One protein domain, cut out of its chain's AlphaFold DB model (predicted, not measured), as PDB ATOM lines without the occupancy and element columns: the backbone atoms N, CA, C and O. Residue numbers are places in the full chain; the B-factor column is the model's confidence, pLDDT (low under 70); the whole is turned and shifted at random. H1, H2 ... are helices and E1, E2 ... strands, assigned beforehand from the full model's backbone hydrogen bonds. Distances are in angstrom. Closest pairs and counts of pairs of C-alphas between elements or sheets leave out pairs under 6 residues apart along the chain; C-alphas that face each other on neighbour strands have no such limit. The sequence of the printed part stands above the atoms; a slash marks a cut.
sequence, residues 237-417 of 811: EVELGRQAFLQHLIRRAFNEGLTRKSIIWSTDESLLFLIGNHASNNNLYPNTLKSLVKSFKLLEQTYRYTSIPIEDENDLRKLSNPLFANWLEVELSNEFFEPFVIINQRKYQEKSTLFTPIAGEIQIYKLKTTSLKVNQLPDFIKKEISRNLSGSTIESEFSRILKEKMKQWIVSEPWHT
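Overview. This is residues 237 to 417 of the 811 residues of the protein "HDc domain-containing protein" of termite gut metagenome (UniProt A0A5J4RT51). A small three-stranded sheet, E1, E3 and E2, is the core, sandwiched between H1, which crosses one face, and H5, H6 and H8 over the other. H2, H3 and H4 gather as a helical head round the end of H1 at residue 255, short H7 lies beside H8, and residues 350 to 355 stick out. The printed part has 181 residues with eight named helices and three named strands, in the order H1 H2 H3 H4 E1 H5 H6 E2 E3 H7 H8; the sheet is antiparallel and the class mixed. It is compact, with radius of gyration of the C-alphas 17.1 A and spans of 48 by 46 by 34 A.

Arrangement. Inner strand E3, residues 360 to 367, has antiparallel neighbours E1, residues 302 to 310, and E2, residues 340 to 345; N 305 and O 364 are within hydrogen-bond range at 2.9 A, N 342 and O 363 at 3.0 A. E2 and E3 form a hairpin; E1 bends by 63 degrees at residue 305. H1, residues 237 to 255, is on one face at a height of 5.6 A over the sheet, across the strands; C-alphas 244 and 342, its closest to E2, are 4.9 A apart. On the opposite face are H5, residues 313 to 319, over E3, H6, residues 322 to 332, over E2, and H8, residues 392 to 412, over E1: three layers, helices on both faces. E1, H5, H6 and E2 form a split strand-helix-strand unit, two strands running the same way with E3 between them; its crossover is right-handed. H1, the hub, touches H4, residues 289 to 297, at a shallow tilt of 26 degrees, opposite ways; the closest C-alphas, of Ala 253 and Leu 289, are 7.2 A apart. H4 and H3, residues 268 to 277, form a helical hairpin, with C-alphas 276 and 290 closest at 4.0 A. H2, residues 260 to 264, is close but not clearly touching H1, with C-alphas 254 and 260 closest at 7.1 A. H7, residues 379 to 384, only just touches H8, with 3 pairs of C-alphas within 8 A, the closest 381 and 401, 7.2 A. Every O i to N i+4 pair is within hydrogen-bond range in H1 to H5, but 6 of 7 in H6, 1 of 2 in H7 and 14 of 17 in H8.

Along the chain. H1 begins at C-alpha 237 (78.094, -4.241, 16.674) and is 26.2 A long; E3 is 23.1 A and E1 22.2 A. H8, 29.9 A with a kink of 26 degrees near residue 405, ends at C-alpha 412 (98.916, -15.976, 35.159).

Size, cuts and confidence. The C-alphas farthest apart, of Ala 279 and Leu 354, are 52.9 A apart. The printed part has no cut; links H3 to H4, E2 to E3 and E3 to H7 are long. pLDDT is under 70 at residues 281, 347 to 357, 369 to 371 and 386 to 391.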
ATOM      1  N   GLU A 237      76.809  -3.585  16.951       88.75
ATOM      2  CA  GLU A 237      78.094  -4.241  16.674       88.75
ATOM      3  C   GLU A 237      78.985  -3.432  15.721       88.75
ATOM      4  O   GLU A 237      80.209  -3.511  15.821       88.75
ATOM      5  N   VAL A 238      78.380  -2.665  14.808       89.44
ATOM      6  CA  VAL A 238      79.089  -1.807  13.851       89.44
ATOM      7  C   VAL A 238      79.833  -0.694  14.582       89.44
ATOM      8  O   VAL A 238      81.011  -0.463  14.313       89.44
ATOM      9  N   GLU A 239      79.164  -0.034  15.524       91.44
ATOM     10  CA  GLU A 239      79.732   1.064  16.302       91.44
ATOM     11  C   GLU A 239      80.826   0.566  17.256       91.44
ATOM     12  O   GLU A 239      81.945   1.082  17.241       91.44
ATOM     13  N   LEU A 240      80.555  -0.503  18.013       91.25
ATOM     14  CA  LEU A 240      81.540  -1.125  18.910       91.25
ATOM     15  C   LEU A 240      82.767  -1.634  18.145       91.25
ATOM     16  O   LEU A 240      83.908  -1.422  18.560       91.25
ATOM     17  N   GLY A 241      82.558  -2.240  16.976       93.12
ATOM     18  CA  GLY A 241      83.655  -2.684  16.126       93.12
ATOM     19  C   GLY A 241      84.473  -1.526  15.557       93.12
ATOM     20  O   GLY A 241      85.686  -1.658  15.393       93.12
ATOM     21  N   ARG A 242      83.852  -0.372  15.286       93.00
ATOM     22  CA  ARG A 242      84.564   0.850  14.883       93.00
ATOM     23  C   ARG A 242      85.415   1.400  16.030       93.00
ATOM     24  O   ARG A 242      86.555   1.791  15.787       93.00
ATOM     25  N   GLN A 243      84.909   1.363  17.264       93.62
ATOM     26  CA  GLN A 243      85.669   1.736  18.466       93.62
ATOM     27  C   GLN A 243      86.871   0.820  18.676       93.62
ATOM     28  O   GLN A 243      87.987   1.311  18.850       93.62
ATOM     29  N   ALA A 244      86.673  -0.496  18.561       94.75
ATOM     30  CA  ALA A 244      87.760  -1.469  18.608       94.75
ATOM     31  C   ALA A 244      88.820  -1.172  17.538       94.75
ATOM     32  O   ALA A 244      90.015  -1.168  17.832       94.75
ATOM     33  N   PHE A 245      88.392  -0.866  16.309       95.50
ATOM     34  CA  PHE A 245      89.300  -0.562  15.207       95.50
ATOM     35  C   PHE A 245      90.127   0.708  15.467       95.50
ATOM     36  O   PHE A 245      91.344   0.689  15.292       95.50
ATOM     37  N   LEU A 246      89.508   1.793  15.942       95.62
ATOM     38  CA  LEU A 246      90.239   3.015  16.291       95.62
ATOM     39  C   LEU A 246      91.264   2.767  17.407       95.62
ATOM     40  O   LEU A 246      92.413   3.197  17.297       95.62
ATOM     41  N   GLN A 247      90.867   2.045  18.458       95.69
ATOM     42  CA  GLN A 247      91.771   1.721  19.558       95.69
ATOM     43  C   GLN A 247      92.962   0.879  19.094       95.69
ATOM     44  O   GLN A 247      94.106   1.188  19.434       95.69
ATOM     45  N   HIS A 248      92.707  -0.146  18.278       95.50
ATOM     46  CA  HIS A 248      93.755  -0.958  17.674       95.50
ATOM     47  C   HIS A 248      94.695  -0.113  16.811       95.50
ATOM     48  O   HIS A 248      95.908  -0.235  16.925       95.50
ATOM     49  N   LEU A 249      94.158   0.786  15.981       95.31
ATOM     50  CA  LEU A 249      94.952   1.630  15.091       95.31
ATOM     51  C   LEU A 249      95.955   2.502  15.865       95.31
ATOM     52  O   LEU A 249      97.125   2.586  15.487       95.31
ATOM     53  N   ILE A 250      95.516   3.113  16.969       95.25
ATOM     54  CA  ILE A 250      96.375   3.937  17.832       95.25
ATOM     55  C   ILE A 250      97.378   3.056  18.601       95.25
ATOM     56  O   ILE A 250      98.565   3.383  18.621       95.25
ATOM     57  N   ARG A 251      96.949   1.916  19.176       93.12
ATOM     58  CA  ARG A 251      97.849   0.936  19.829       93.12
ATOM     59  C   ARG A 251      98.938   0.454  18.879       93.12
ATOM     60  O   ARG A 251     100.116   0.433  19.233       93.12
ATOM     61  N   ARG A 252      98.554   0.093  17.655       92.88
ATOM     62  CA  ARG A 252      99.454  -0.392  16.611       92.88
ATOM     63  C   ARG A 252     100.462   0.681  16.211       92.88
ATOM     64  O   ARG A 252     101.652   0.390  16.166       92.88
ATOM     65  N   ALA A 253     100.022   1.922  16.009       93.06
ATOM     66  CA  ALA A 253     100.924   3.034  15.716       93.06
ATOM     67  C   ALA A 253     101.927   3.296  16.850       93.06
ATOM     68  O   ALA A 253     103.115   3.477  16.590       93.06
ATOM     69  N   PHE A 254     101.470   3.263  18.107       90.31
ATOM     70  CA  PHE A 254     102.338   3.396  19.280       90.31
ATOM     71  C   PHE A 254     103.384   2.271  19.342       90.31
ATOM     72  O   PHE A 254     104.577   2.533  19.471       90.31
ATOM     73  N   ASN A 255     102.958   1.019  19.147       87.19
ATOM     74  CA  ASN A 255     103.842  -0.151  19.108       87.19
ATOM     75  C   ASN A 255     104.881  -0.115  17.981       87.19
ATOM     76  O   ASN A 255     105.924  -0.756  18.108       87.19
ATOM     77  N   GLU A 256     104.572   0.569  16.881       89.25
ATOM     78  CA  GLU A 256     105.446   0.735  15.718       89.25
ATOM     79  C   GLU A 256     106.302   2.018  15.805       89.25
ATOM     80  O   GLU A 256     107.031   2.336  14.866       89.25
ATOM     81  N   GLY A 257     106.273   2.733  16.938       87.31
ATOM     82  CA  GLY A 257     107.213   3.810  17.267       87.31
ATOM     83  C   GLY A 257     106.647   5.230  17.217       87.31
ATOM     84  O   GLY A 257     107.411   6.186  17.367       87.31
ATOM     85  N   LEU A 258     105.336   5.411  17.017       89.31
ATOM     86  CA  LEU A 258     104.723   6.735  17.136       89.31
ATOM     87  C   LEU A 258     104.799   7.215  18.592       89.31
ATOM     88  O   LEU A 258     104.406   6.504  19.515       89.31
ATOM     89  N   THR A 259     105.292   8.434  18.813       87.06
ATOM     90  CA  THR A 259     105.520   8.916  20.181       87.06
ATOM     91  C   THR A 259     104.211   9.210  20.914       87.06
ATOM     92  O   THR A 259     103.257   9.738  20.339       87.06
ATOM     93  N   ARG A 260     104.203   8.965  22.230       86.38
ATOM     94  CA  ARG A 260     103.107   9.328  23.144       86.38
ATOM     95  C   ARG A 260     102.658  10.783  22.980       86.38
ATOM     96  O   ARG A 260     101.471  11.067  22.891       86.38
ATOM     97  N   LYS A 261     103.621  11.694  22.864       85.62
ATOM     98  CA  LYS A 261     103.386  13.127  22.680       85.62
ATOM     99  C   LYS A 261     102.624  13.442  21.392       85.62
ATOM    100  O   LYS A 261     101.681  14.224  21.424       85.62
ATOM    101  N   SER A 262     103.015  12.813  20.282       88.94
ATOM    102  CA  SER A 262     102.324  12.951  18.996       88.94
ATOM    103  C   SER A 262     100.884  12.448  19.068       88.94
ATOM    104  O   SER A 262     100.013  13.030  18.432       88.94
ATOM    105  N   ILE A 263     100.623  11.397  19.851       91.56
ATOM    106  CA  ILE A 263      99.267  10.875  20.061       91.56
ATOM    107  C   ILE A 263      98.433  11.862  20.887       91.56
ATOM    108  O   ILE A 263      97.327  12.196  20.477       91.56
ATOM    109  N   ILE A 264      98.970  12.366  22.003       90.38
ATOM    110  CA  ILE A 264      98.241  13.223  22.953       90.38
ATOM    111  C   ILE A 264      97.903  14.599  22.361       90.38
ATOM    112  O   ILE A 264      96.764  15.056  22.434       90.38
ATOM    113  N   TRP A 265      98.885  15.267  21.753       91.38
ATOM    114  CA  TRP A 265      98.766  16.675  21.352       91.38
ATOM    115  C   TRP A 265      98.319  16.883  19.899       91.38
ATOM    116  O   TRP A 265      98.353  17.997  19.391       91.38
ATOM    117  N   SER A 266      97.861  15.834  19.214       93.31
ATOM    118  CA  SER A 266      97.286  15.958  17.867       93.31
ATOM    119  C   SER A 266      95.838  16.473  17.892       93.31
ATOM    120  O   SER A 266      95.229  16.634  18.949       93.31
ATOM    121  N   THR A 267      95.280  16.731  16.708       95.56
ATOM    122  CA  THR A 267      93.824  16.744  16.457       95.56
ATOM    123  C   THR A 267      93.382  15.384  15.902       95.56
ATOM    124  O   THR A 267      94.239  14.577  15.531       95.56
ATOM    125  N   ASP A 268      92.077  15.128  15.793       95.44
ATOM    126  CA  ASP A 268      91.538  13.869  15.249       95.44
ATOM    127  C   ASP A 268      92.103  13.552  13.853       95.44
ATOM    128  O   ASP A 268      92.651  12.473  13.612       95.44
ATOM    129  N   GLU A 269      92.052  14.522  12.934       94.62
ATOM    130  CA  GLU A 269      92.566  14.344  11.572       94.62
ATOM    131  C   GLU A 269      94.095  14.306  11.517       94.62
ATOM    132  O   GLU A 269      94.659  13.490  10.780       94.62
ATOM    133  N   SER A 270      94.776  15.146  12.308       94.75
ATOM    134  CA  SER A 270      96.243  15.143  12.375       94.75
ATOM    135  C   SER A 270      96.768  13.796  12.869       94.75
ATOM    136  O   SER A 270      97.733  13.286  12.305       94.75
ATOM    137  N   LEU A 271      96.117  13.178  13.862       95.50
ATOM    138  CA  LEU A 271      96.520  11.869  14.375       95.50
ATOM    139  C   LEU A 271      96.390  10.790  13.298       95.50
ATOM    140  O   LEU A 271      97.348  10.065  13.036       95.50
ATOM    141  N   LEU A 272      95.242  10.709  12.619       96.62
ATOM    142  CA  LEU A 272      95.055   9.743  11.530       96.62
ATOM    143  C   LEU A 272      96.058   9.963  10.390       96.62
ATOM    144  O   LEU A 272      96.542   9.000   9.795       96.62
ATOM    145  N   PHE A 273      96.390  11.221  10.085       96.19
ATOM    146  CA  PHE A 273      97.418  11.553   9.101       96.19
ATOM    147  C   PHE A 273      98.811  11.083   9.537       96.19
ATOM    148  O   PHE A 273      99.525  10.487   8.728       96.19
ATOM    149  N   LEU A 274      99.195  11.312  10.797       95.44
ATOM    150  CA  LEU A 274     100.471  10.848  11.346       95.44
ATOM    151  C   LEU A 274     100.569   9.323  11.299       95.44
ATOM    152  O   LEU A 274     101.559   8.798  10.800       95.44
ATOM    153  N   ILE A 275      99.518   8.616  11.723       96.12
ATOM    154  CA  ILE A 275      99.471   7.149  11.678       96.12
ATOM    155  C   ILE A 275      99.610   6.644  10.236       96.12
ATOM    156  O   ILE A 275     100.391   5.736   9.964       96.12
ATOM    157  N   GLY A 276      98.887   7.244   9.286       95.44
ATOM    158  CA  GLY A 276      98.873   6.787   7.893       95.44
ATOM    159  C   GLY A 276     100.180   7.026   7.132       95.44
ATOM    160  O   GLY A 276     100.417   6.369   6.117       95.44
ATOM    161  N   ASN A 277     101.017   7.952   7.607       94.38
ATOM    162  CA  ASN A 277     102.330   8.257   7.036       94.38
ATOM    163  C   ASN A 277     103.496   7.706   7.867       94.38
ATOM    164  O   ASN A 277     104.650   7.881   7.473       94.38
ATOM    165  N   HIS A 278     103.218   7.044   8.991       91.88
ATOM    166  CA  HIS A 278     104.252   6.430   9.812       91.88
ATOM    167  C   HIS A 278     104.875   5.252   9.062       91.88
ATOM    168  O   HIS A 278     104.198   4.278   8.722       91.88
ATOM    169  N   ALA A 279     106.167   5.360   8.756       80.44
ATOM    170  CA  ALA A 279     106.898   4.315   8.056       80.44
ATOM    171  C   ALA A 279     107.245   3.192   9.035       80.44
ATOM    172  O   ALA A 279     107.984   3.401   9.994       80.44
ATOM    173  N   SER A 280     106.734   1.995   8.771       74.31
ATOM    174  CA  SER A 280     106.990   0.816   9.588       74.31
ATOM    175  C   SER A 280     107.071  -0.425   8.709       74.31
ATOM    176  O   SER A 280     106.211  -0.657   7.858       74.31
ATOM    177  N   ASN A 281     108.126  -1.212   8.917       66.75
ATOM    178  CA  ASN A 281     108.332  -2.511   8.285       66.75
ATOM    179  C   ASN A 281     108.047  -3.599   9.323       66.75
ATOM    180  O   ASN A 281     108.971  -4.177   9.893       66.75
ATOM    181  N   ASN A 282     106.767  -3.843   9.600       74.81
ATOM    182  CA  ASN A 282     106.348  -4.918  10.489       74.81
ATOM    183  C   ASN A 282     105.642  -6.023   9.697       74.81
ATOM    184  O   ASN A 282     104.503  -5.851   9.264       74.81
ATOM    185  N   ASN A 283     106.316  -7.164   9.543       78.94
ATOM    186  CA  ASN A 283     105.771  -8.326   8.839       78.94
ATOM    187  C   ASN A 283     104.763  -9.121   9.685       78.94
ATOM    188  O   ASN A 283     104.180 -10.066   9.177       78.94
ATOM    189  N   LEU A 284     104.536  -8.764  10.956       84.12
ATOM    190  CA  LEU A 284     103.576  -9.469  11.812       84.12
ATOM    191  C   LEU A 284     102.133  -9.353  11.307       84.12
ATOM    192  O   LEU A 284     101.329 -10.233  11.588       84.12
ATOM    193  N   TYR A 285     101.798  -8.272  10.600       88.00
ATOM    194  CA  TYR A 285     100.420  -7.935  10.260       88.00
ATOM    195  C   TYR A 285     100.160  -8.002   8.744       88.00
ATOM    196  O   TYR A 285     101.015  -7.593   7.958       88.00
ATOM    197  N   PRO A 286      98.953  -8.422   8.314       87.12
ATOM    198  CA  PRO A 286      98.547  -8.445   6.907       87.12
ATOM    199  C   PRO A 286      98.391  -7.047   6.294       87.12
ATOM    200  O   PRO A 286      98.547  -6.882   5.084       87.12
ATOM    201  N   ASN A 287      98.024  -6.045   7.098       89.44
ATOM    202  CA  ASN A 287      97.752  -4.690   6.621       89.44
ATOM    203  C   ASN A 287      98.891  -3.739   6.983       89.44
ATOM    204  O   ASN A 287      99.558  -3.912   7.996       89.44
ATOM    205  N   THR A 288      99.056  -2.667   6.213       92.69
ATOM    206  CA  THR A 288      99.896  -1.519   6.604       92.69
ATOM    207  C   THR A 288      99.078  -0.511   7.418       92.69
ATOM    208  O   THR A 288      97.863  -0.413   7.229       92.69
ATOM    209  N   LEU A 289      99.718   0.321   8.251       94.62
ATOM    210  CA  LEU A 289      99.026   1.433   8.927       94.62
ATOM    211  C   LEU A 289      98.314   2.356   7.926       94.62
ATOM    212  O   LEU A 289      97.160   2.731   8.128       94.62
ATOM    213  N   LYS A 290      98.957   2.646   6.787       95.38
ATOM    214  CA  LYS A 290      98.374   3.442   5.698       95.38
ATOM    215  C   LYS A 290      97.079   2.843   5.149       95.38
ATOM    216  O   LYS A 290      96.116   3.577   4.919       95.38
ATOM    217  N   SER A 291      97.041   1.526   4.927       94.19
ATOM    218  CA  SER A 291      95.824   0.852   4.459       94.19
ATOM    219  C   SER A 291      94.745   0.825   5.539       94.19
ATOM    220  O   SER A 291      93.598   1.107   5.217       94.19
ATOM    221  N   LEU A 292      95.099   0.592   6.808       94.81
ATOM    222  CA  LEU A 292      94.130   0.622   7.909       94.81
ATOM    223  C   LEU A 292      93.499   2.004   8.100       94.81
ATOM    224  O   LEU A 292      92.281   2.100   8.208       94.81
ATOM    225  N   VAL A 293      94.291   3.082   8.074       96.25
ATOM    226  CA  VAL A 293      93.761   4.457   8.132       96.25
ATOM    227  C   VAL A 293      92.787   4.702   6.983       96.25
ATOM    228  O   VAL A 293      91.714   5.267   7.194       96.25
ATOM    229  N   LYS A 294      93.129   4.258   5.767       96.00
ATOM    230  CA  LYS A 294      92.235   4.372   4.611       96.00
ATOM    231  C   LYS A 294      90.921   3.621   4.852       96.00
ATOM    232  O   LYS A 294      89.865   4.216   4.657       96.00
ATOM    233  N   SER A 295      90.975   2.371   5.307       94.94
ATOM    234  CA  SER A 295      89.787   1.563   5.610       94.94
ATOM    235  C   SER A 295      88.930   2.183   6.718       94.94
ATOM    236  O   SER A 295      87.709   2.242   6.594       94.94
ATOM    237  N   PHE A 296      89.557   2.730   7.765       94.50
ATOM    238  CA  PHE A 296      88.864   3.430   8.848       94.50
ATOM    239  C   PHE A 296      88.114   4.672   8.342       94.50
ATOM    240  O   PHE A 296      86.929   4.844   8.649       94.50
ATOM    241  N   LYS A 297      88.777   5.502   7.520       93.81
ATOM    242  CA  LYS A 297      88.182   6.704   6.905       93.81
ATOM    243  C   LYS A 297      87.077   6.373   5.899       93.81
ATOM    244  O   LYS A 297      86.127   7.135   5.777       93.81
ATOM    245  N   LEU A 298      87.178   5.245   5.196       93.81
ATOM    246  CA  LEU A 298      86.158   4.768   4.252       93.81
ATOM    247  C   LEU A 298      85.004   4.004   4.919       93.81
ATOM    248  O   LEU A 298      84.150   3.473   4.212       93.81
ATOM    249  N   LEU A 299      84.959   3.967   6.255       92.06
ATOM    250  CA  LEU A 299      83.916   3.286   7.027       92.06
ATOM    251  C   LEU A 299      83.794   1.794   6.672       92.06
ATOM    252  O   LEU A 299      82.694   1.237   6.667       92.06
ATOM    253  N   GLU A 300      84.913   1.137   6.347       92.44
ATOM    254  CA  GLU A 300      84.896  -0.296   6.062       92.44
ATOM    255  C   GLU A 300      84.362  -1.077   7.270       92.44
ATOM    256  O   GLU A 300      84.724  -0.819   8.421       92.44
ATOM    257  N   GLN A 301      83.469  -2.034   7.001       89.50
ATOM    258  CA  GLN A 301      82.786  -2.776   8.054       89.50
ATOM    259  C   GLN A 301      83.760  -3.654   8.835       89.50
ATOM    260  O   GLN A 301      84.608  -4.351   8.272       89.50
ATOM    261  N   THR A 302      83.555  -3.693  10.143       91.81
ATOM    262  CA  THR A 302      84.163  -4.676  11.029       91.81
ATOM    263  C   THR A 302      83.210  -5.850  11.237       91.81
ATOM    264  O   THR A 302      82.001  -5.756  11.023       91.81
ATOM    265  N   TYR A 303      83.771  -6.998  11.596       89.81
ATOM    266  CA  TYR A 303      83.027  -8.211  11.909       89.81
ATOM    267  C   TYR A 303      83.436  -8.712  13.291       89.81
ATOM    268  O   TYR A 303      84.633  -8.821  13.560       89.81
ATOM    269  N   ARG A 304      82.452  -8.996  14.153       91.69
ATOM    270  CA  ARG A 304      82.667  -9.539  15.499       91.69
ATOM    271  C   ARG A 304      82.816 -11.054  15.422       91.69
ATOM    272  O   ARG A 304      81.877 -11.738  15.034       91.69
ATOM    273  N   TYR A 305      83.967 -11.578  15.832       87.88
ATOM    274  CA  TYR A 305      84.201 -13.027  15.877       87.88
ATOM    275  C   TYR A 305      83.773 -13.659  17.192       87.88
ATOM    276  O   TYR A 305      83.308 -14.794  17.215       87.88
ATOM    277  N   THR A 306      83.977 -12.952  18.300       90.50
ATOM    278  CA  THR A 306      83.606 -13.462  19.617       90.50
ATOM    279  C   THR A 306      83.288 -12.329  20.583       90.50
ATOM    280  O   THR A 306      83.815 -11.221  20.454       90.50
ATOM    281  N   SER A 307      82.423 -12.639  21.549       91.62
ATOM    282  CA  SER A 307      82.214 -11.864  22.768       91.62
ATOM    283  C   SER A 307      82.340 -12.803  23.970       91.62
ATOM    284  O   SER A 307      81.770 -13.905  23.999       91.62
ATOM    285  N   ILE A 308      83.129 -12.376  24.949       92.31
ATOM    286  CA  ILE A 308      83.404 -13.097  26.186       92.31
ATOM    287  C   ILE A 308      82.890 -12.233  27.340       92.31
ATOM    288  O   ILE A 308      83.479 -11.181  27.600       92.31
ATOM    289  N   PRO A 309      81.806 -12.639  28.028       90.94
ATOM    290  CA  PRO A 309      81.302 -11.892  29.171       90.94
ATOM    291  C   PRO A 309      82.281 -11.982  30.344       90.94
ATOM    292  O   PRO A 309      82.910 -13.021  30.562       90.94
ATOM    293  N   ILE A 310      82.374 -10.896  31.102       90.38
ATOM    294  CA  ILE A 310      83.117 -10.795  32.355       90.38
ATOM    295  C   ILE A 310      82.081 -10.611  33.465       90.38
ATOM    296  O   ILE A 310      81.380  -9.598  33.511       90.38
ATOM    297  N   GLU A 311      81.952 -11.615  34.327       87.38
ATOM    298  CA  GLU A 311      80.966 -11.615  35.415       87.38
ATOM    299  C   GLU A 311      81.511 -10.940  36.682       87.38
ATOM    300  O   GLU A 311      80.781 -10.199  37.334       87.38
ATOM    301  N   ASP A 312      82.789 -11.156  37.005       87.88
ATOM    302  CA  ASP A 312      83.433 -10.628  38.210       87.88
ATOM    303  C   ASP A 312      84.044  -9.232  37.980       87.88
ATOM    304  O   ASP A 312      84.731  -8.976  36.987       87.88
ATOM    305  N   GLU A 313      83.812  -8.304  38.912       84.44
ATOM    306  CA  GLU A 313      84.355  -6.945  38.809       84.44
ATOM    307  C   GLU A 313      85.875  -6.877  38.999       84.44
ATOM    308  O   GLU A 313      86.513  -5.985  38.436       84.44
ATOM    309  N   ASN A 314      86.481  -7.768  39.790       86.00
ATOM    310  CA  ASN A 314      87.934  -7.774  39.978       86.00
ATOM    311  C   ASN A 314      88.629  -8.252  38.707       86.00
ATOM    312  O   ASN A 314      89.600  -7.628  38.274       86.00
ATOM    313  N   ASP A 315      88.081  -9.279  38.057       90.44
ATOM    314  CA  ASP A 315      88.528  -9.706  36.730       90.44
ATOM    315  C   ASP A 315      88.414  -8.550  35.732       90.44
ATOM    316  O   ASP A 315      89.370  -8.256  35.010       90.44
ATOM    317  N   LEU A 316      87.291  -7.819  35.735       90.25
ATOM    318  CA  LEU A 316      87.132  -6.640  34.885       90.25
ATOM    319  C   LEU A 316      88.209  -5.590  35.166       90.25
ATOM    320  O   LEU A 316      88.784  -5.065  34.216       90.25
ATOM    321  N   ARG A 317      88.514  -5.281  36.433       87.88
ATOM    322  CA  ARG A 317      89.553  -4.299  36.804       87.88
ATOM    323  C   ARG A 317      90.918  -4.677  36.221       87.88
ATOM    324  O   ARG A 317      91.559  -3.809  35.629       87.88
ATOM    325  N   LYS A 318      91.318  -5.949  36.325       88.75
ATOM    326  CA  LYS A 318      92.574  -6.467  35.753       88.75
ATOM    327  C   LYS A 318      92.587  -6.396  34.232       88.75
ATOM    328  O   LYS A 318      93.524  -5.878  33.635       88.75
ATOM    329  N   LEU A 319      91.520  -6.875  33.595       91.50
ATOM    330  CA  LEU A 319      91.411  -6.905  32.136       91.50
ATOM    331  C   LEU A 319      91.339  -5.496  31.543       91.50
ATOM    332  O   LEU A 319      91.827  -5.260  30.448       91.50
ATOM    333  N   SER A 320      90.804  -4.531  32.288       88.88
ATOM    334  CA  SER A 320      90.727  -3.126  31.870       88.88
ATOM    335  C   SER A 320      92.073  -2.400  31.877       88.88
ATOM    336  O   SER A 320      92.134  -1.225  31.513       88.88
ATOM    337  N   ASN A 321      93.148  -3.074  32.287       88.56
ATOM    338  CA  ASN A 321      94.504  -2.575  32.152       88.56
ATOM    339  C   ASN A 321      94.850  -2.385  30.656       88.56
ATOM    340  O   ASN A 321      94.721  -3.337  29.879       88.56
ATOM    341  N   PRO A 322      95.349  -1.206  30.230       86.38
ATOM    342  CA  PRO A 322      95.701  -0.952  28.827       86.38
ATOM    343  C   PRO A 322      96.690  -1.966  28.226       86.38
ATOM    344  O   PRO A 322      96.690  -2.208  27.016       86.38
ATOM    345  N   LEU A 323      97.517  -2.601  29.065       88.94
ATOM    346  CA  LEU A 323      98.467  -3.627  28.634       88.94
ATOM    347  C   LEU A 323      97.787  -4.917  28.168       88.94
ATOM    348  O   LEU A 323      98.319  -5.575  27.276       88.94
ATOM    349  N   PHE A 324      96.632  -5.276  28.734       92.62
ATOM    350  CA  PHE A 324      95.950  -6.528  28.411       92.62
ATOM    351  C   PHE A 324      95.427  -6.533  26.973       92.62
ATOM    352  O   PHE A 324      95.740  -7.453  26.219       92.62
ATOM    353  N   ALA A 325      94.685  -5.497  26.562       93.38
ATOM    354  CA  ALA A 325      94.152  -5.417  25.200       93.38
ATOM    355  C   ALA A 325      95.282  -5.410  24.159       93.38
ATOM    356  O   ALA A 325      95.207  -6.114  23.157       93.38
ATOM    357  N   ASN A 326      96.360  -4.669  24.439       91.94
ATOM    358  CA  ASN A 326      97.554  -4.647  23.602       91.94
ATOM    359  C   ASN A 326      98.213  -6.030  23.482       91.94
ATOM    360  O   ASN A 326      98.537  -6.477  22.386       91.94
ATOM    361  N   TRP A 327      98.402  -6.717  24.611       93.38
ATOM    362  CA  TRP A 327      98.978  -8.057  24.641       93.38
ATOM    363  C   TRP A 327      98.103  -9.065  23.888       93.38
ATOM    364  O   TRP A 327      98.624  -9.813  23.066       93.38
ATOM    365  N   LEU A 328      96.784  -9.052  24.106       94.81
ATOM    366  CA  LEU A 328      95.862  -9.982  23.455       94.81
ATOM    367  C   LEU A 328      95.837  -9.785  21.934       94.81
ATOM    368  O   LEU A 328      95.795 -10.762  21.192       94.81
ATOM    369  N   GLU A 329      95.891  -8.538  21.455       94.38
ATOM    370  CA  GLU A 329      96.010  -8.259  20.020       94.38
ATOM    371  C   GLU A 329      97.289  -8.859  19.441       94.38
ATOM    372  O   GLU A 329      97.223  -9.546  18.424       94.38
ATOM    373  N   VAL A 330      98.436  -8.657  20.096       91.50
ATOM    374  CA  VAL A 330      99.727  -9.196  19.640       91.50
ATOM    375  C   VAL A 330      99.739 -10.726  19.670       91.50
ATOM    376  O   VAL A 330     100.129 -11.338  18.680       91.50
ATOM    377  N   GLU A 331      99.270 -11.341  20.757       92.81
ATOM    378  CA  GLU A 331      99.232 -12.802  20.941       92.81
ATOM    379  C   GLU A 331      98.364 -13.498  19.884       92.81
ATOM    380  O   GLU A 331      98.657 -14.608  19.435       92.81
ATOM    381  N   LEU A 332      97.279 -12.844  19.467       92.56
ATOM    382  CA  LEU A 332      96.395 -13.367  18.434       92.56
ATOM    383  C   LEU A 332      96.852 -13.006  17.015       92.56
ATOM    384  O   LEU A 332      96.360 -13.606  16.060       92.56
ATOM    385  N   SER A 333      97.760 -12.049  16.842       92.69
ATOM    386  CA  SER A 333      98.138 -11.557  15.518       92.69
ATOM    387  C   SER A 333      99.128 -12.467  14.793       92.69
ATOM    388  O   SER A 333     100.002 -13.090  15.386       92.69
ATOM    389  N   ASN A 334      98.989 -12.532  13.471       90.94
ATOM    390  CA  ASN A 334      99.944 -13.140  12.545       90.94
ATOM    391  C   ASN A 334      99.739 -12.563  11.132       90.94
ATOM    392  O   ASN A 334      98.798 -11.806  10.899       90.94
ATOM    393  N   GLU A 335     100.559 -12.993  10.167       88.81
ATOM    394  CA  GLU A 335     100.536 -12.530   8.766       88.81
ATOM    395  C   GLU A 335      99.160 -12.620   8.071       88.81
ATOM    396  O   GLU A 335      98.946 -12.006   7.029       88.81
ATOM    397  N   PHE A 336      98.204 -13.372   8.625       87.69
ATOM    398  CA  PHE A 336      96.868 -13.596   8.066       87.69
ATOM    399  C   PHE A 336      95.721 -13.080   8.952       87.69
ATOM    400  O   PHE A 336      94.571 -12.973   8.487       87.69
ATOM    401  N   PHE A 337      95.983 -12.777  10.224       88.56
ATOM    402  CA  PHE A 337      94.965 -12.396  11.197       88.56
ATOM    403  C   PHE A 337      95.425 -11.236  12.065       88.56
ATOM    404  O   PHE A 337      96.449 -11.298  12.727       88.56
ATOM    405  N   GLU A 338      94.617 -10.184  12.048       92.00
ATOM    406  CA  GLU A 338      94.846  -8.938  12.764       92.00
ATOM    407  C   GLU A 338      93.536  -8.574  13.464       92.00
ATOM    408  O   GLU A 338      92.611  -8.085  12.804       92.00
ATOM    409  N   PRO A 339      93.390  -8.953  14.743       93.56
ATOM    410  CA  PRO A 339      92.195  -8.689  15.517       93.56
ATOM    411  C   PRO A 339      92.226  -7.301  16.159       93.56
ATOM    412  O   PRO A 339      93.280  -6.792  16.529       93.56
ATOM    413  N   PHE A 340      91.041  -6.735  16.362       94.75
ATOM    414  CA  PHE A 340      90.825  -5.520  17.138       94.75
ATOM    415  C   PHE A 340      90.109  -5.898  18.430       94.75
ATOM    416  O   PHE A 340      89.032  -6.499  18.384       94.75
ATOM    417  N   VAL A 341      90.698  -5.569  19.571       95.00
ATOM    418  CA  VAL A 341      90.161  -5.909  20.892       95.00
ATOM    419  C   VAL A 341      89.556  -4.665  21.528       95.00
ATOM    420  O   VAL A 341      90.180  -3.605  21.582       95.00
ATOM    421  N   ILE A 342      88.345  -4.805  22.057       93.19
ATOM    422  CA  ILE A 342      87.724  -3.798  22.916       93.19
ATOM    423  C   ILE A 342      87.173  -4.456  24.172       93.19
ATOM    424  O   ILE A 342      86.700  -5.594  24.149       93.19
ATOM    425  N   ILE A 343      87.252  -3.717  25.273       91.81
ATOM    426  CA  ILE A 343      86.709  -4.112  26.566       91.81
ATOM    427  C   ILE A 343      85.607  -3.120  26.876       91.81
ATOM    428  O   ILE A 343      85.871  -1.951  27.166       91.81
ATOM    429  N   ASN A 344      84.370  -3.577  26.748       85.94
ATOM    430  CA  ASN A 344      83.203  -2.756  27.007       85.94
ATOM    431  C   ASN A 344      82.803  -2.928  28.475       85.94
ATOM    432  O   ASN A 344      82.612  -4.046  28.954       85.94
ATOM    433  N   GLN A 345      82.708  -1.818  29.200       83.19
ATOM    434  CA  GLN A 345      82.391  -1.799  30.626       83.19
ATOM    435  C   GLN A 345      81.006  -1.219  30.852       83.19
ATOM    436  O   GLN A 345      80.661  -0.173  30.294       83.19
ATOM    437  N   ARG A 346      80.243  -1.827  31.757       79.06
ATOM    438  CA  ARG A 346      78.947  -1.283  32.145       79.06
ATOM    439  C   ARG A 346      79.133  -0.050  33.037       79.06
ATOM    440  O   ARG A 346      79.622  -0.151  34.154       79.06
ATOM    441  N   LYS A 347      78.708   1.123  32.552       69.38
ATOM    442  CA  LYS A 347      78.839   2.422  33.256       69.38
ATOM    443  C   LYS A 347      77.519   2.999  33.797       69.38
ATOM    444  O   LYS A 347      77.493   4.145  34.235       69.38
ATOM    445  N   TYR A 348      76.422   2.240  33.764       65.31
ATOM    446  CA  TYR A 348      75.100   2.680  34.234       65.31
ATOM    447  C   TYR A 348      74.444   1.642  35.155       65.31
ATOM    448  O   TYR A 348      74.584   0.428  34.965       65.31
ATOM    449  N   GLN A 349      73.687   2.126  36.141       59.31
ATOM    450  CA  GLN A 349      72.910   1.291  37.057       59.31
ATOM    451  C   GLN A 349      71.488   1.091  36.501       59.31
ATOM    452  O   GLN A 349      70.729   2.052  36.388       59.31
ATOM    453  N   GLU A 350      71.095  -0.148  36.178       56.38
ATOM    454  CA  GLU A 350      69.672  -0.479  35.996       56.38
ATOM    455  C   GLU A 350      69.104  -0.876  37.346       56.38
ATOM    456  O   GLU A 350      69.625  -1.762  38.016       56.38
ATOM    457  N   LYS A 351      67.998  -0.248  37.738       48.41
ATOM    458  CA  LYS A 351      67.328  -0.538  39.010       48.41
ATOM    459  C   LYS A 351      66.451  -1.803  38.978       48.41
ATOM    460  O   LYS A 351      65.685  -2.006  39.914       48.41
ATOM    461  N   SER A 352      66.501  -2.642  37.937       49.97
ATOM    462  CA  SER A 352      65.466  -3.673  37.734       49.97
ATOM    463  C   SER A 352      65.906  -4.942  36.991       49.97
ATOM    464  O   SER A 352      65.247  -5.338  36.028       49.97
ATOM    465  N   THR A 353      66.956  -5.636  37.433       48.69
ATOM    466  CA  THR A 353      67.190  -7.019  36.972       48.69
ATOM    467  C   THR A 353      67.182  -8.010  38.132       48.69
ATOM    468  O   THR A 353      67.825  -7.808  39.154       48.69
ATOM    469  N   LEU A 354      66.439  -9.111  37.954       53.41
ATOM    470  CA  LEU A 354      66.425 -10.277  38.855       53.41
ATOM    471  C   LEU A 354      67.776 -11.017  38.893       53.41
ATOM    472  O   LEU A 354      67.990 -11.861  39.757       53.41
ATOM    473  N   PHE A 355      68.665 -10.707  37.947       56.06
ATOM    474  CA  PHE A 355      69.993 -11.287  37.803       56.06
ATOM    475  C   PHE A 355      71.053 -10.203  37.966       56.06
ATOM    476  O   PHE A 355      70.844  -9.066  37.528       56.06
ATOM    477  N   THR A 356      72.189 -10.569  38.561       59.97
ATOM    478  CA  THR A 356      73.385  -9.728  38.576       59.97
ATOM    479  C   THR A 356      73.797  -9.461  37.129       59.97
ATOM    480  O   THR A 356      74.007 -10.416  36.375       59.97
ATOM    481  N   PRO A 357      73.863  -8.197  36.697       68.56
ATOM    482  CA  PRO A 357      74.303  -7.889  35.351       68.56
ATOM    483  C   PRO A 357      75.785  -8.231  35.179       68.56
ATOM    484  O   PRO A 357      76.554  -8.149  36.133       68.56
ATOM    485  N   ILE A 358      76.190  -8.581  33.955       80.38
ATOM    486  CA  ILE A 358      77.611  -8.749  33.631       80.38
ATOM    487  C   ILE A 358      78.363  -7.437  33.893       80.38
ATOM    488  O   ILE A 358      77.853  -6.352  33.589       80.38
ATOM    489  N   ALA A 359      79.568  -7.534  34.453       82.31
ATOM    490  CA  ALA A 359      80.406  -6.378  34.751       82.31
ATOM    491  C   ALA A 359      80.915  -5.719  33.453       82.31
ATOM    492  O   ALA A 359      80.954  -4.492  33.319       82.31
ATOM    493  N   GLY A 360      81.258  -6.541  32.462       88.50
ATOM    494  CA  GLY A 360      81.687  -6.092  31.143       88.50
ATOM    495  C   GLY A 360      81.801  -7.238  30.146       88.50
ATOM    496  O   GLY A 360      81.378  -8.364  30.409       88.50
ATOM    497  N   GLU A 361      82.382  -6.954  28.990       90.81
ATOM    498  CA  GLU A 361      82.641  -7.946  27.949       90.81
ATOM    499  C   GLU A 361      83.931  -7.631  27.188       90.81
ATOM    500  O   GLU A 361      84.271  -6.472  26.946       90.81
ATOM    501  N   ILE A 362      84.637  -8.684  26.781       93.88
ATOM    502  CA  ILE A 362      85.725  -8.600  25.807       93.88
ATOM    503  C   ILE A 362      85.140  -8.948  24.452       93.88
ATOM    504  O   ILE A 362      84.584 -10.034  24.277       93.88
ATOM    505  N   GLN A 363      85.312  -8.069  23.478       93.94
ATOM    506  CA  GLN A 363      84.885  -8.318  22.110       93.94
ATOM    507  C   GLN A 363      86.078  -8.258  21.164       93.94
ATOM    508  O   GLN A 363      86.946  -7.389  21.280       93.94
ATOM    509  N   ILE A 364      86.110  -9.199  20.218       94.00
ATOM    510  CA  ILE A 364      87.182  -9.311  19.228       94.00
ATOM    511  C   ILE A 364      86.600  -9.143  17.830       94.00
ATOM    512  O   ILE A 364      85.719  -9.898  17.404       94.00
ATOM    513  N   TYR A 365      87.143  -8.166  17.115       93.69
ATOM    514  CA  TYR A 365      86.734  -7.749  15.783       93.69
ATOM    515  C   TYR A 365      87.853  -7.934  14.755       93.69
ATOM    516  O   TYR A 365      89.003  -8.175  15.104       93.69
ATOM    517  N   LYS A 366      87.521  -7.796  13.470       90.56
ATOM    518  CA  LYS A 366      88.469  -7.640  12.350       90.56
ATOM    519  C   LYS A 366      87.790  -6.894  11.203       90.56
ATOM    520  O   LYS A 366      86.563  -6.905  11.110       90.56
ATOM    521  N   LEU A 367      88.566  -6.317  10.282       89.12
ATOM    522  CA  LEU A 367      88.052  -5.855   8.987       89.12
ATOM    523  C   LEU A 367      87.381  -6.994   8.199       89.12
ATOM    524  O   LEU A 367      87.958  -8.069   7.981       89.12
ATOM    525  N   LYS A 368      86.141  -6.754   7.765       74.38
ATOM    526  CA  LYS A 368      85.279  -7.749   7.120       74.38
ATOM    527  C   LYS A 368      85.844  -8.157   5.761       74.38
ATOM    528  O   LYS A 368      85.756  -7.413   4.791       74.38
ATOM    529  N   THR A 369      86.393  -9.367   5.688       62.81
ATOM    530  CA  THR A 369      86.996  -9.892   4.449       62.81
ATOM    531  C   THR A 369      86.577 -11.320   4.090       62.81
ATOM    532  O   THR A 369      86.733 -11.684   2.931       62.81
ATOM    533  N   THR A 370      86.038 -12.132   5.014       63.47
ATOM    534  CA  THR A 370      85.319 -13.430   4.829       63.47
ATOM    535  C   THR A 370      85.157 -14.114   6.202       63.47
ATOM    536  O   THR A 370      85.725 -13.628   7.177       63.47
ATOM    537  N   SER A 371      84.394 -15.213   6.303       69.00
ATOM    538  CA  SER A 371      84.314 -16.054   7.517       69.00
ATOM    539  C   SER A 371      85.695 -16.540   7.975       69.00
ATOM    540  O   SER A 371      86.535 -16.842   7.117       69.00
ATOM    541  N   LEU A 372      85.902 -16.694   9.289       75.31
ATOM    542  CA  LEU A 372      87.178 -17.131   9.870       75.31
ATOM    543  C   LEU A 372      87.642 -18.460   9.257       75.31
ATOM    544  O   LEU A 372      86.893 -19.439   9.225       75.31
ATOM    545  N   LYS A 373      88.886 -18.516   8.775       81.62
ATOM    546  CA  LYS A 373      89.496 -19.752   8.261       81.62
ATOM    547  C   LYS A 373      90.563 -20.257   9.223       81.62
ATOM    548  O   LYS A 373      91.323 -19.472   9.781       81.62
ATOM    549  N   VAL A 374      90.684 -21.580   9.356       81.50
ATOM    550  CA  VAL A 374      91.662 -22.219  10.263       81.50
ATOM    551  C   VAL A 374      93.098 -21.763   9.981       81.50
ATOM    552  O   VAL A 374      93.870 -21.554  10.909       81.50
ATOM    553  N   ASN A 375      93.466 -21.551   8.715       82.50
ATOM    554  CA  ASN A 375      94.812 -21.099   8.353       82.50
ATOM    555  C   ASN A 375      95.146 -19.682   8.855       82.50
ATOM    556  O   ASN A 375      96.325 -19.378   9.005       82.50
ATOM    557  N   GLN A 376      94.138 -18.854   9.143       84.75
ATOM    558  CA  GLN A 376      94.318 -17.502   9.674       84.75
ATOM    559  C   GLN A 376      94.555 -17.498  11.190       84.75
ATOM    560  O   GLN A 376      95.115 -16.550  11.721       84.75
ATOM    561  N   LEU A 377      94.138 -18.542  11.907       86.25
ATOM    562  CA  LEU A 377      94.215 -18.564  13.366       86.25
ATOM    563  C   LEU A 377      95.663 -18.646  13.885       86.25
ATOM    564  O   LEU A 377      96.534 -19.182  13.196       86.25
ATOM    565  N   PRO A 378      95.932 -18.181  15.115       86.75
ATOM    566  CA  PRO A 378      97.182 -18.465  15.814       86.75
ATOM    567  C   PRO A 378      97.463 -19.966  15.915       86.75
ATOM    568  O   PRO A 378      96.546 -20.777  16.075       86.75
ATOM    569  N   ASP A 379      98.737 -20.352  15.888       87.00
ATOM    570  CA  ASP A 379      99.129 -21.766  15.858       87.00
ATOM    571  C   ASP A 379      98.710 -22.548  17.106       87.00
ATOM    572  O   ASP A 379      98.391 -23.734  17.006       87.00
ATOM    573  N   PHE A 380      98.668 -21.905  18.276       88.62
ATOM    574  CA  PHE A 380      98.189 -22.556  19.497       88.62
ATOM    575  C   PHE A 380      96.695 -22.896  19.412       88.62
ATOM    576  O   PHE A 380      96.293 -23.971  19.844       88.62
ATOM    577  N   ILE A 381      95.892 -22.043  18.768       88.19
ATOM    578  CA  ILE A 381      94.465 -22.295  18.537       88.19
ATOM    579  C   ILE A 381      94.286 -23.368  17.459       88.19
ATOM    580  O   ILE A 381      93.495 -24.291  17.636       88.19
ATOM    581  N   LYS A 382      95.063 -23.314  16.366       87.06
ATOM    582  CA  LYS A 382      95.024 -24.336  15.300       87.06
ATOM    583  C   LYS A 382      95.239 -25.753  15.832       87.06
ATOM    584  O   LYS A 382      94.650 -26.689  15.300       87.06
ATOM    585  N   LYS A 383      96.092 -25.921  16.848       86.31
ATOM    586  CA  LYS A 383      96.386 -27.225  17.468       86.31
ATOM    587  C   LYS A 383      95.202 -27.801  18.246       86.31
ATOM    588  O   LYS A 383      95.101 -29.020  18.347       86.31
ATOM    589  N   GLU A 384      94.334 -26.948  18.782       85.31
ATOM    590  CA  GLU A 384      93.174 -27.346  19.590       85.31
ATOM    591  C   GLU A 384      91.897 -27.538  18.747       85.31
ATOM    592  O   GLU A 384      90.954 -28.192  19.188       85.31
ATOM    593  N   ILE A 385      91.873 -27.026  17.512       83.44
ATOM    594  CA  ILE A 385      90.745 -27.154  16.579       83.44
ATOM    595  C   ILE A 385      90.882 -28.429  15.729       83.44
ATOM    596  O   ILE A 385      91.926 -28.713  15.140       83.44
ATOM    597  N   SER A 386      89.795 -29.200  15.603       69.00
ATOM    598  CA  SER A 386      89.768 -30.392  14.743       69.00
ATOM    599  C   SER A 386      89.870 -30.035  13.245       69.00
ATOM    600  O   SER A 386      89.293 -29.054  12.776       69.00
ATOM    601  N   ARG A 387      90.605 -30.842  12.462       61.72
ATOM    602  CA  ARG A 387      91.031 -30.515  11.078       61.72
ATOM    603  C   ARG A 387      89.904 -30.367  10.032       61.72
ATOM    604  O   ARG A 387      90.208 -29.990   8.906       61.72
ATOM    605  N   ASN A 388      88.636 -30.610  10.382       62.12
ATOM    606  CA  ASN A 388      87.507 -30.676   9.437       62.12
ATOM    607  C   ASN A 388      86.361 -29.682   9.727       62.12
ATOM    608  O   ASN A 388      85.228 -29.917   9.309       62.12
ATOM    609  N   LEU A 389      86.617 -28.586  10.443       68.06
ATOM    610  CA  LEU A 389      85.582 -27.596  10.765       68.06
ATOM    611  C   LEU A 389      85.480 -26.499   9.696       68.06
ATOM    612  O   LEU A 389      86.486 -26.090   9.117       68.06
ATOM    613  N   SER A 390      84.263 -26.013   9.436       65.50
ATOM    614  CA  SER A 390      83.999 -24.907   8.510       65.50
ATOM    615  C   SER A 390      82.989 -23.905   9.083       65.50
ATOM    616  O   SER A 390      82.113 -24.254   9.882       65.50
ATOM    617  N   GLY A 391      83.138 -22.640   8.674       68.19
ATOM    618  CA  GLY A 391      82.203 -21.552   8.971       68.19
ATOM    619  C   GLY A 391      82.012 -21.274  10.465       68.19
ATOM    620  O   GLY A 391      82.977 -21.239  11.227       68.19
ATOM    621  N   SER A 392      80.752 -21.107  10.876       70.44
ATOM    622  CA  SER A 392      80.328 -20.767  12.246       70.44
ATOM    623  C   SER A 392      80.832 -21.735  13.322       70.44
ATOM    624  O   SER A 392      81.001 -21.351  14.478       70.44
ATOM    625  N   THR A 393      81.131 -22.982  12.954       79.62
ATOM    626  CA  THR A 393      81.688 -23.971  13.888       79.62
ATOM    627  C   THR A 393      83.110 -23.605  14.323       79.62
ATOM    628  O   THR A 393      83.476 -23.831  15.472       79.62
ATOM    629  N   ILE A 394      83.907 -22.986  13.441       83.00
ATOM    630  CA  ILE A 394      85.258 -22.504  13.779       83.00
ATOM    631  C   ILE A 394      85.167 -21.344  14.776       83.00
ATOM    632  O   ILE A 394      85.936 -21.299  15.729       83.00
ATOM    633  N   GLU A 395      84.229 -20.419  14.581       84.00
ATOM    634  CA  GLU A 395      84.036 -19.257  15.463       84.00
ATOM    635  C   GLU A 395      83.547 -19.675  16.856       84.00
ATOM    636  O   GLU A 395      83.988 -19.123  17.870       84.00
ATOM    637  N   SER A 396      82.689 -20.698  16.920       86.06
ATOM    638  CA  SER A 396      82.254 -21.305  18.180       86.06
ATOM    639  C   SER A 396      83.421 -21.956  18.931       86.06
ATOM    640  O   SER A 396      83.616 -21.667  20.113       86.06
ATOM    641  N   GLU A 397      84.254 -22.747  18.246       88.00
ATOM    642  CA  GLU A 397      85.451 -23.348  18.851       88.00
ATOM    643  C   GLU A 397      86.491 -22.298  19.256       88.00
ATOM    644  O   GLU A 397      87.034 -22.367  20.357       88.00
ATOM    645  N   PHE A 398      86.724 -21.280  18.425       88.94
ATOM    646  CA  PHE A 398      87.588 -20.143  18.753       88.94
ATOM    647  C   PHE A 398      87.121 -19.448  20.038       88.94
ATOM    648  O   PHE A 398      87.913 -19.222  20.952       88.94
ATOM    649  N   SER A 399      85.817 -19.184  20.143       90.44
ATOM    650  CA  SER A 399      85.205 -18.595  21.336       90.44
ATOM    651  C   SER A 399      85.363 -19.489  22.567       90.44
ATOM    652  O   SER A 399      85.657 -18.988  23.651       90.44
ATOM    653  N   ARG A 400      85.178 -20.808  22.425       92.31
ATOM    654  CA  ARG A 400      85.346 -21.778  23.518       92.31
ATOM    655  C   ARG A 400      86.790 -21.798  24.025       92.31
ATOM    656  O   ARG A 400      87.006 -21.638  25.224       92.31
ATOM    657  N   ILE A 401      87.761 -21.918  23.117       92.38
ATOM    658  CA  ILE A 401      89.196 -21.938  23.441       92.38
ATOM    659  C   ILE A 401      89.601 -20.635  24.128       92.38
ATOM    660  O   ILE A 401      90.242 -20.672  25.176       92.38
ATOM    661  N   LEU A 402      89.194 -19.474  23.603       92.88
ATOM    662  CA  LEU A 402      89.521 -18.197  24.236       92.88
ATOM    663  C   LEU A 402      88.895 -18.050  25.621       92.88
ATOM    664  O   LEU A 402      89.569 -17.565  26.522       92.88
ATOM    665  N   LYS A 403      87.653 -18.501  25.828       92.31
ATOM    666  CA  LYS A 403      87.031 -18.522  27.164       92.31
ATOM    667  C   LYS A 403      87.822 -19.387  28.147       92.31
ATOM    668  O   LYS A 403      87.983 -19.001  29.302       92.31
ATOM    669  N   GLU A 404      88.327 -20.536  27.706       92.31
ATOM    670  CA  GLU A 404      89.164 -21.419  28.527       92.31
ATOM    671  C   GLU A 404      90.536 -20.801  28.826       92.31
ATOM    672  O   GLU A 404      90.965 -20.794  29.981       92.31
ATOM    673  N   LYS A 405      91.199 -20.221  27.816       93.62
ATOM    674  CA  LYS A 405      92.476 -19.514  27.990       93.62
ATOM    675  C   LYS A 405      92.337 -18.283  28.874       93.62
ATOM    676  O   LYS A 405      93.203 -18.060  29.710       93.62
ATOM    677  N   MET A 406      91.246 -17.526  28.758       92.56
ATOM    678  CA  MET A 406      91.028 -16.313  29.550       92.56
ATOM    679  C   MET A 406      91.057 -16.607  31.050       92.56
ATOM    680  O   MET A 406      91.723 -15.903  31.798       92.56
ATOM    681  N   LYS A 407      90.431 -17.711  31.482       91.38
ATOM    682  CA  LYS A 407      90.479 -18.158  32.884       91.38
ATOM    683  C   LYS A 407      91.904 -18.438  33.364       91.38
ATOM    684  O   LYS A 407      92.216 -18.196  34.523       91.38
ATOM    685  N   GLN A 408      92.769 -18.946  32.487       92.31
ATOM    686  CA  GLN A 408      94.180 -19.187  32.802       92.31
ATOM    687  C   GLN A 408      94.963 -17.870  32.829       92.31
ATOM    688  O   GLN A 408      95.734 -17.629  33.755       92.31
ATOM    689  N   TRP A 409      94.730 -16.995  31.851       93.12
ATOM    690  CA  TRP A 409      95.436 -15.726  31.706       93.12
ATOM    691  C   TRP A 409      95.081 -14.697  32.770       93.12
ATOM    692  O   TRP A 409      95.961 -13.948  33.160       93.12
ATOM    693  N   ILE A 410      93.856 -14.682  33.294       90.12
ATOM    694  CA  ILE A 410      93.485 -13.841  34.447       90.12
ATOM    695  C   ILE A 410      94.302 -14.207  35.696       90.12
ATOM    696  O   ILE A 410      94.582 -13.351  36.529       90.12
ATOM    697  N   VAL A 411      94.700 -15.477  35.822       87.44
ATOM    698  CA  VAL A 411      95.506 -15.963  36.950       87.44
ATOM    699  C   VAL A 411      97.000 -15.769  36.696       87.44
ATOM    700  O   VAL A 411      97.724 -15.370  37.602       87.44
ATOM    701  N   SER A 412      97.484 -16.068  35.485       87.25
ATOM    702  CA  SER A 412      98.916 -15.976  35.159       87.25
ATOM    703  C   SER A 412      99.372 -14.578  34.735       87.25
ATOM    704  O   SER A 412     100.570 -14.313  34.711       87.25
ATOM    705  N   GLU A 413      98.429 -13.739  34.314       88.38
ATOM    706  CA  GLU A 413      98.580 -12.347  33.882       88.38
ATOM    707  C   GLU A 413      99.769 -12.097  32.930       88.38
ATOM    708  O   GLU A 413     100.666 -11.289  33.200       88.38
ATOM    709  N   PRO A 414      99.805 -12.790  31.774       89.19
ATOM    710  CA  PRO A 414     100.964 -12.805  30.879       89.19
ATOM    711  C   PRO A 414     101.296 -11.431  30.286       89.19
ATOM    712  O   PRO A 414     102.446 -11.188  29.922       89.19
ATOM    713  N   TRP A 415     100.338 -10.503  30.243       88.69
ATOM    714  CA  TRP A 415     100.568  -9.123  29.812       88.69
ATOM    715  C   TRP A 415     101.468  -8.331  30.769       88.69
ATOM    716  O   TRP A 415     101.835  -7.207  30.437       88.69
ATOM    717  N   HIS A 416     101.849  -8.882  31.929       84.25
ATOM    718  CA  HIS A 416     102.886  -8.338  32.814       84.25
ATOM    719  C   HIS A 416     104.285  -8.907  32.576       84.25
ATOM    720  O   HIS A 416     105.229  -8.455  33.229       84.25
ATOM    721  N   THR A 417     104.441  -9.862  31.653       84.06
ATOM    722  CA  THR A 417     105.741 -10.474  31.348       84.06
ATOM    723  C   THR A 417     106.769  -9.396  31.040       84.06
ATOM    724  O   THR A 417     106.531  -8.504  30.227       84.06
TER     725      THR A 417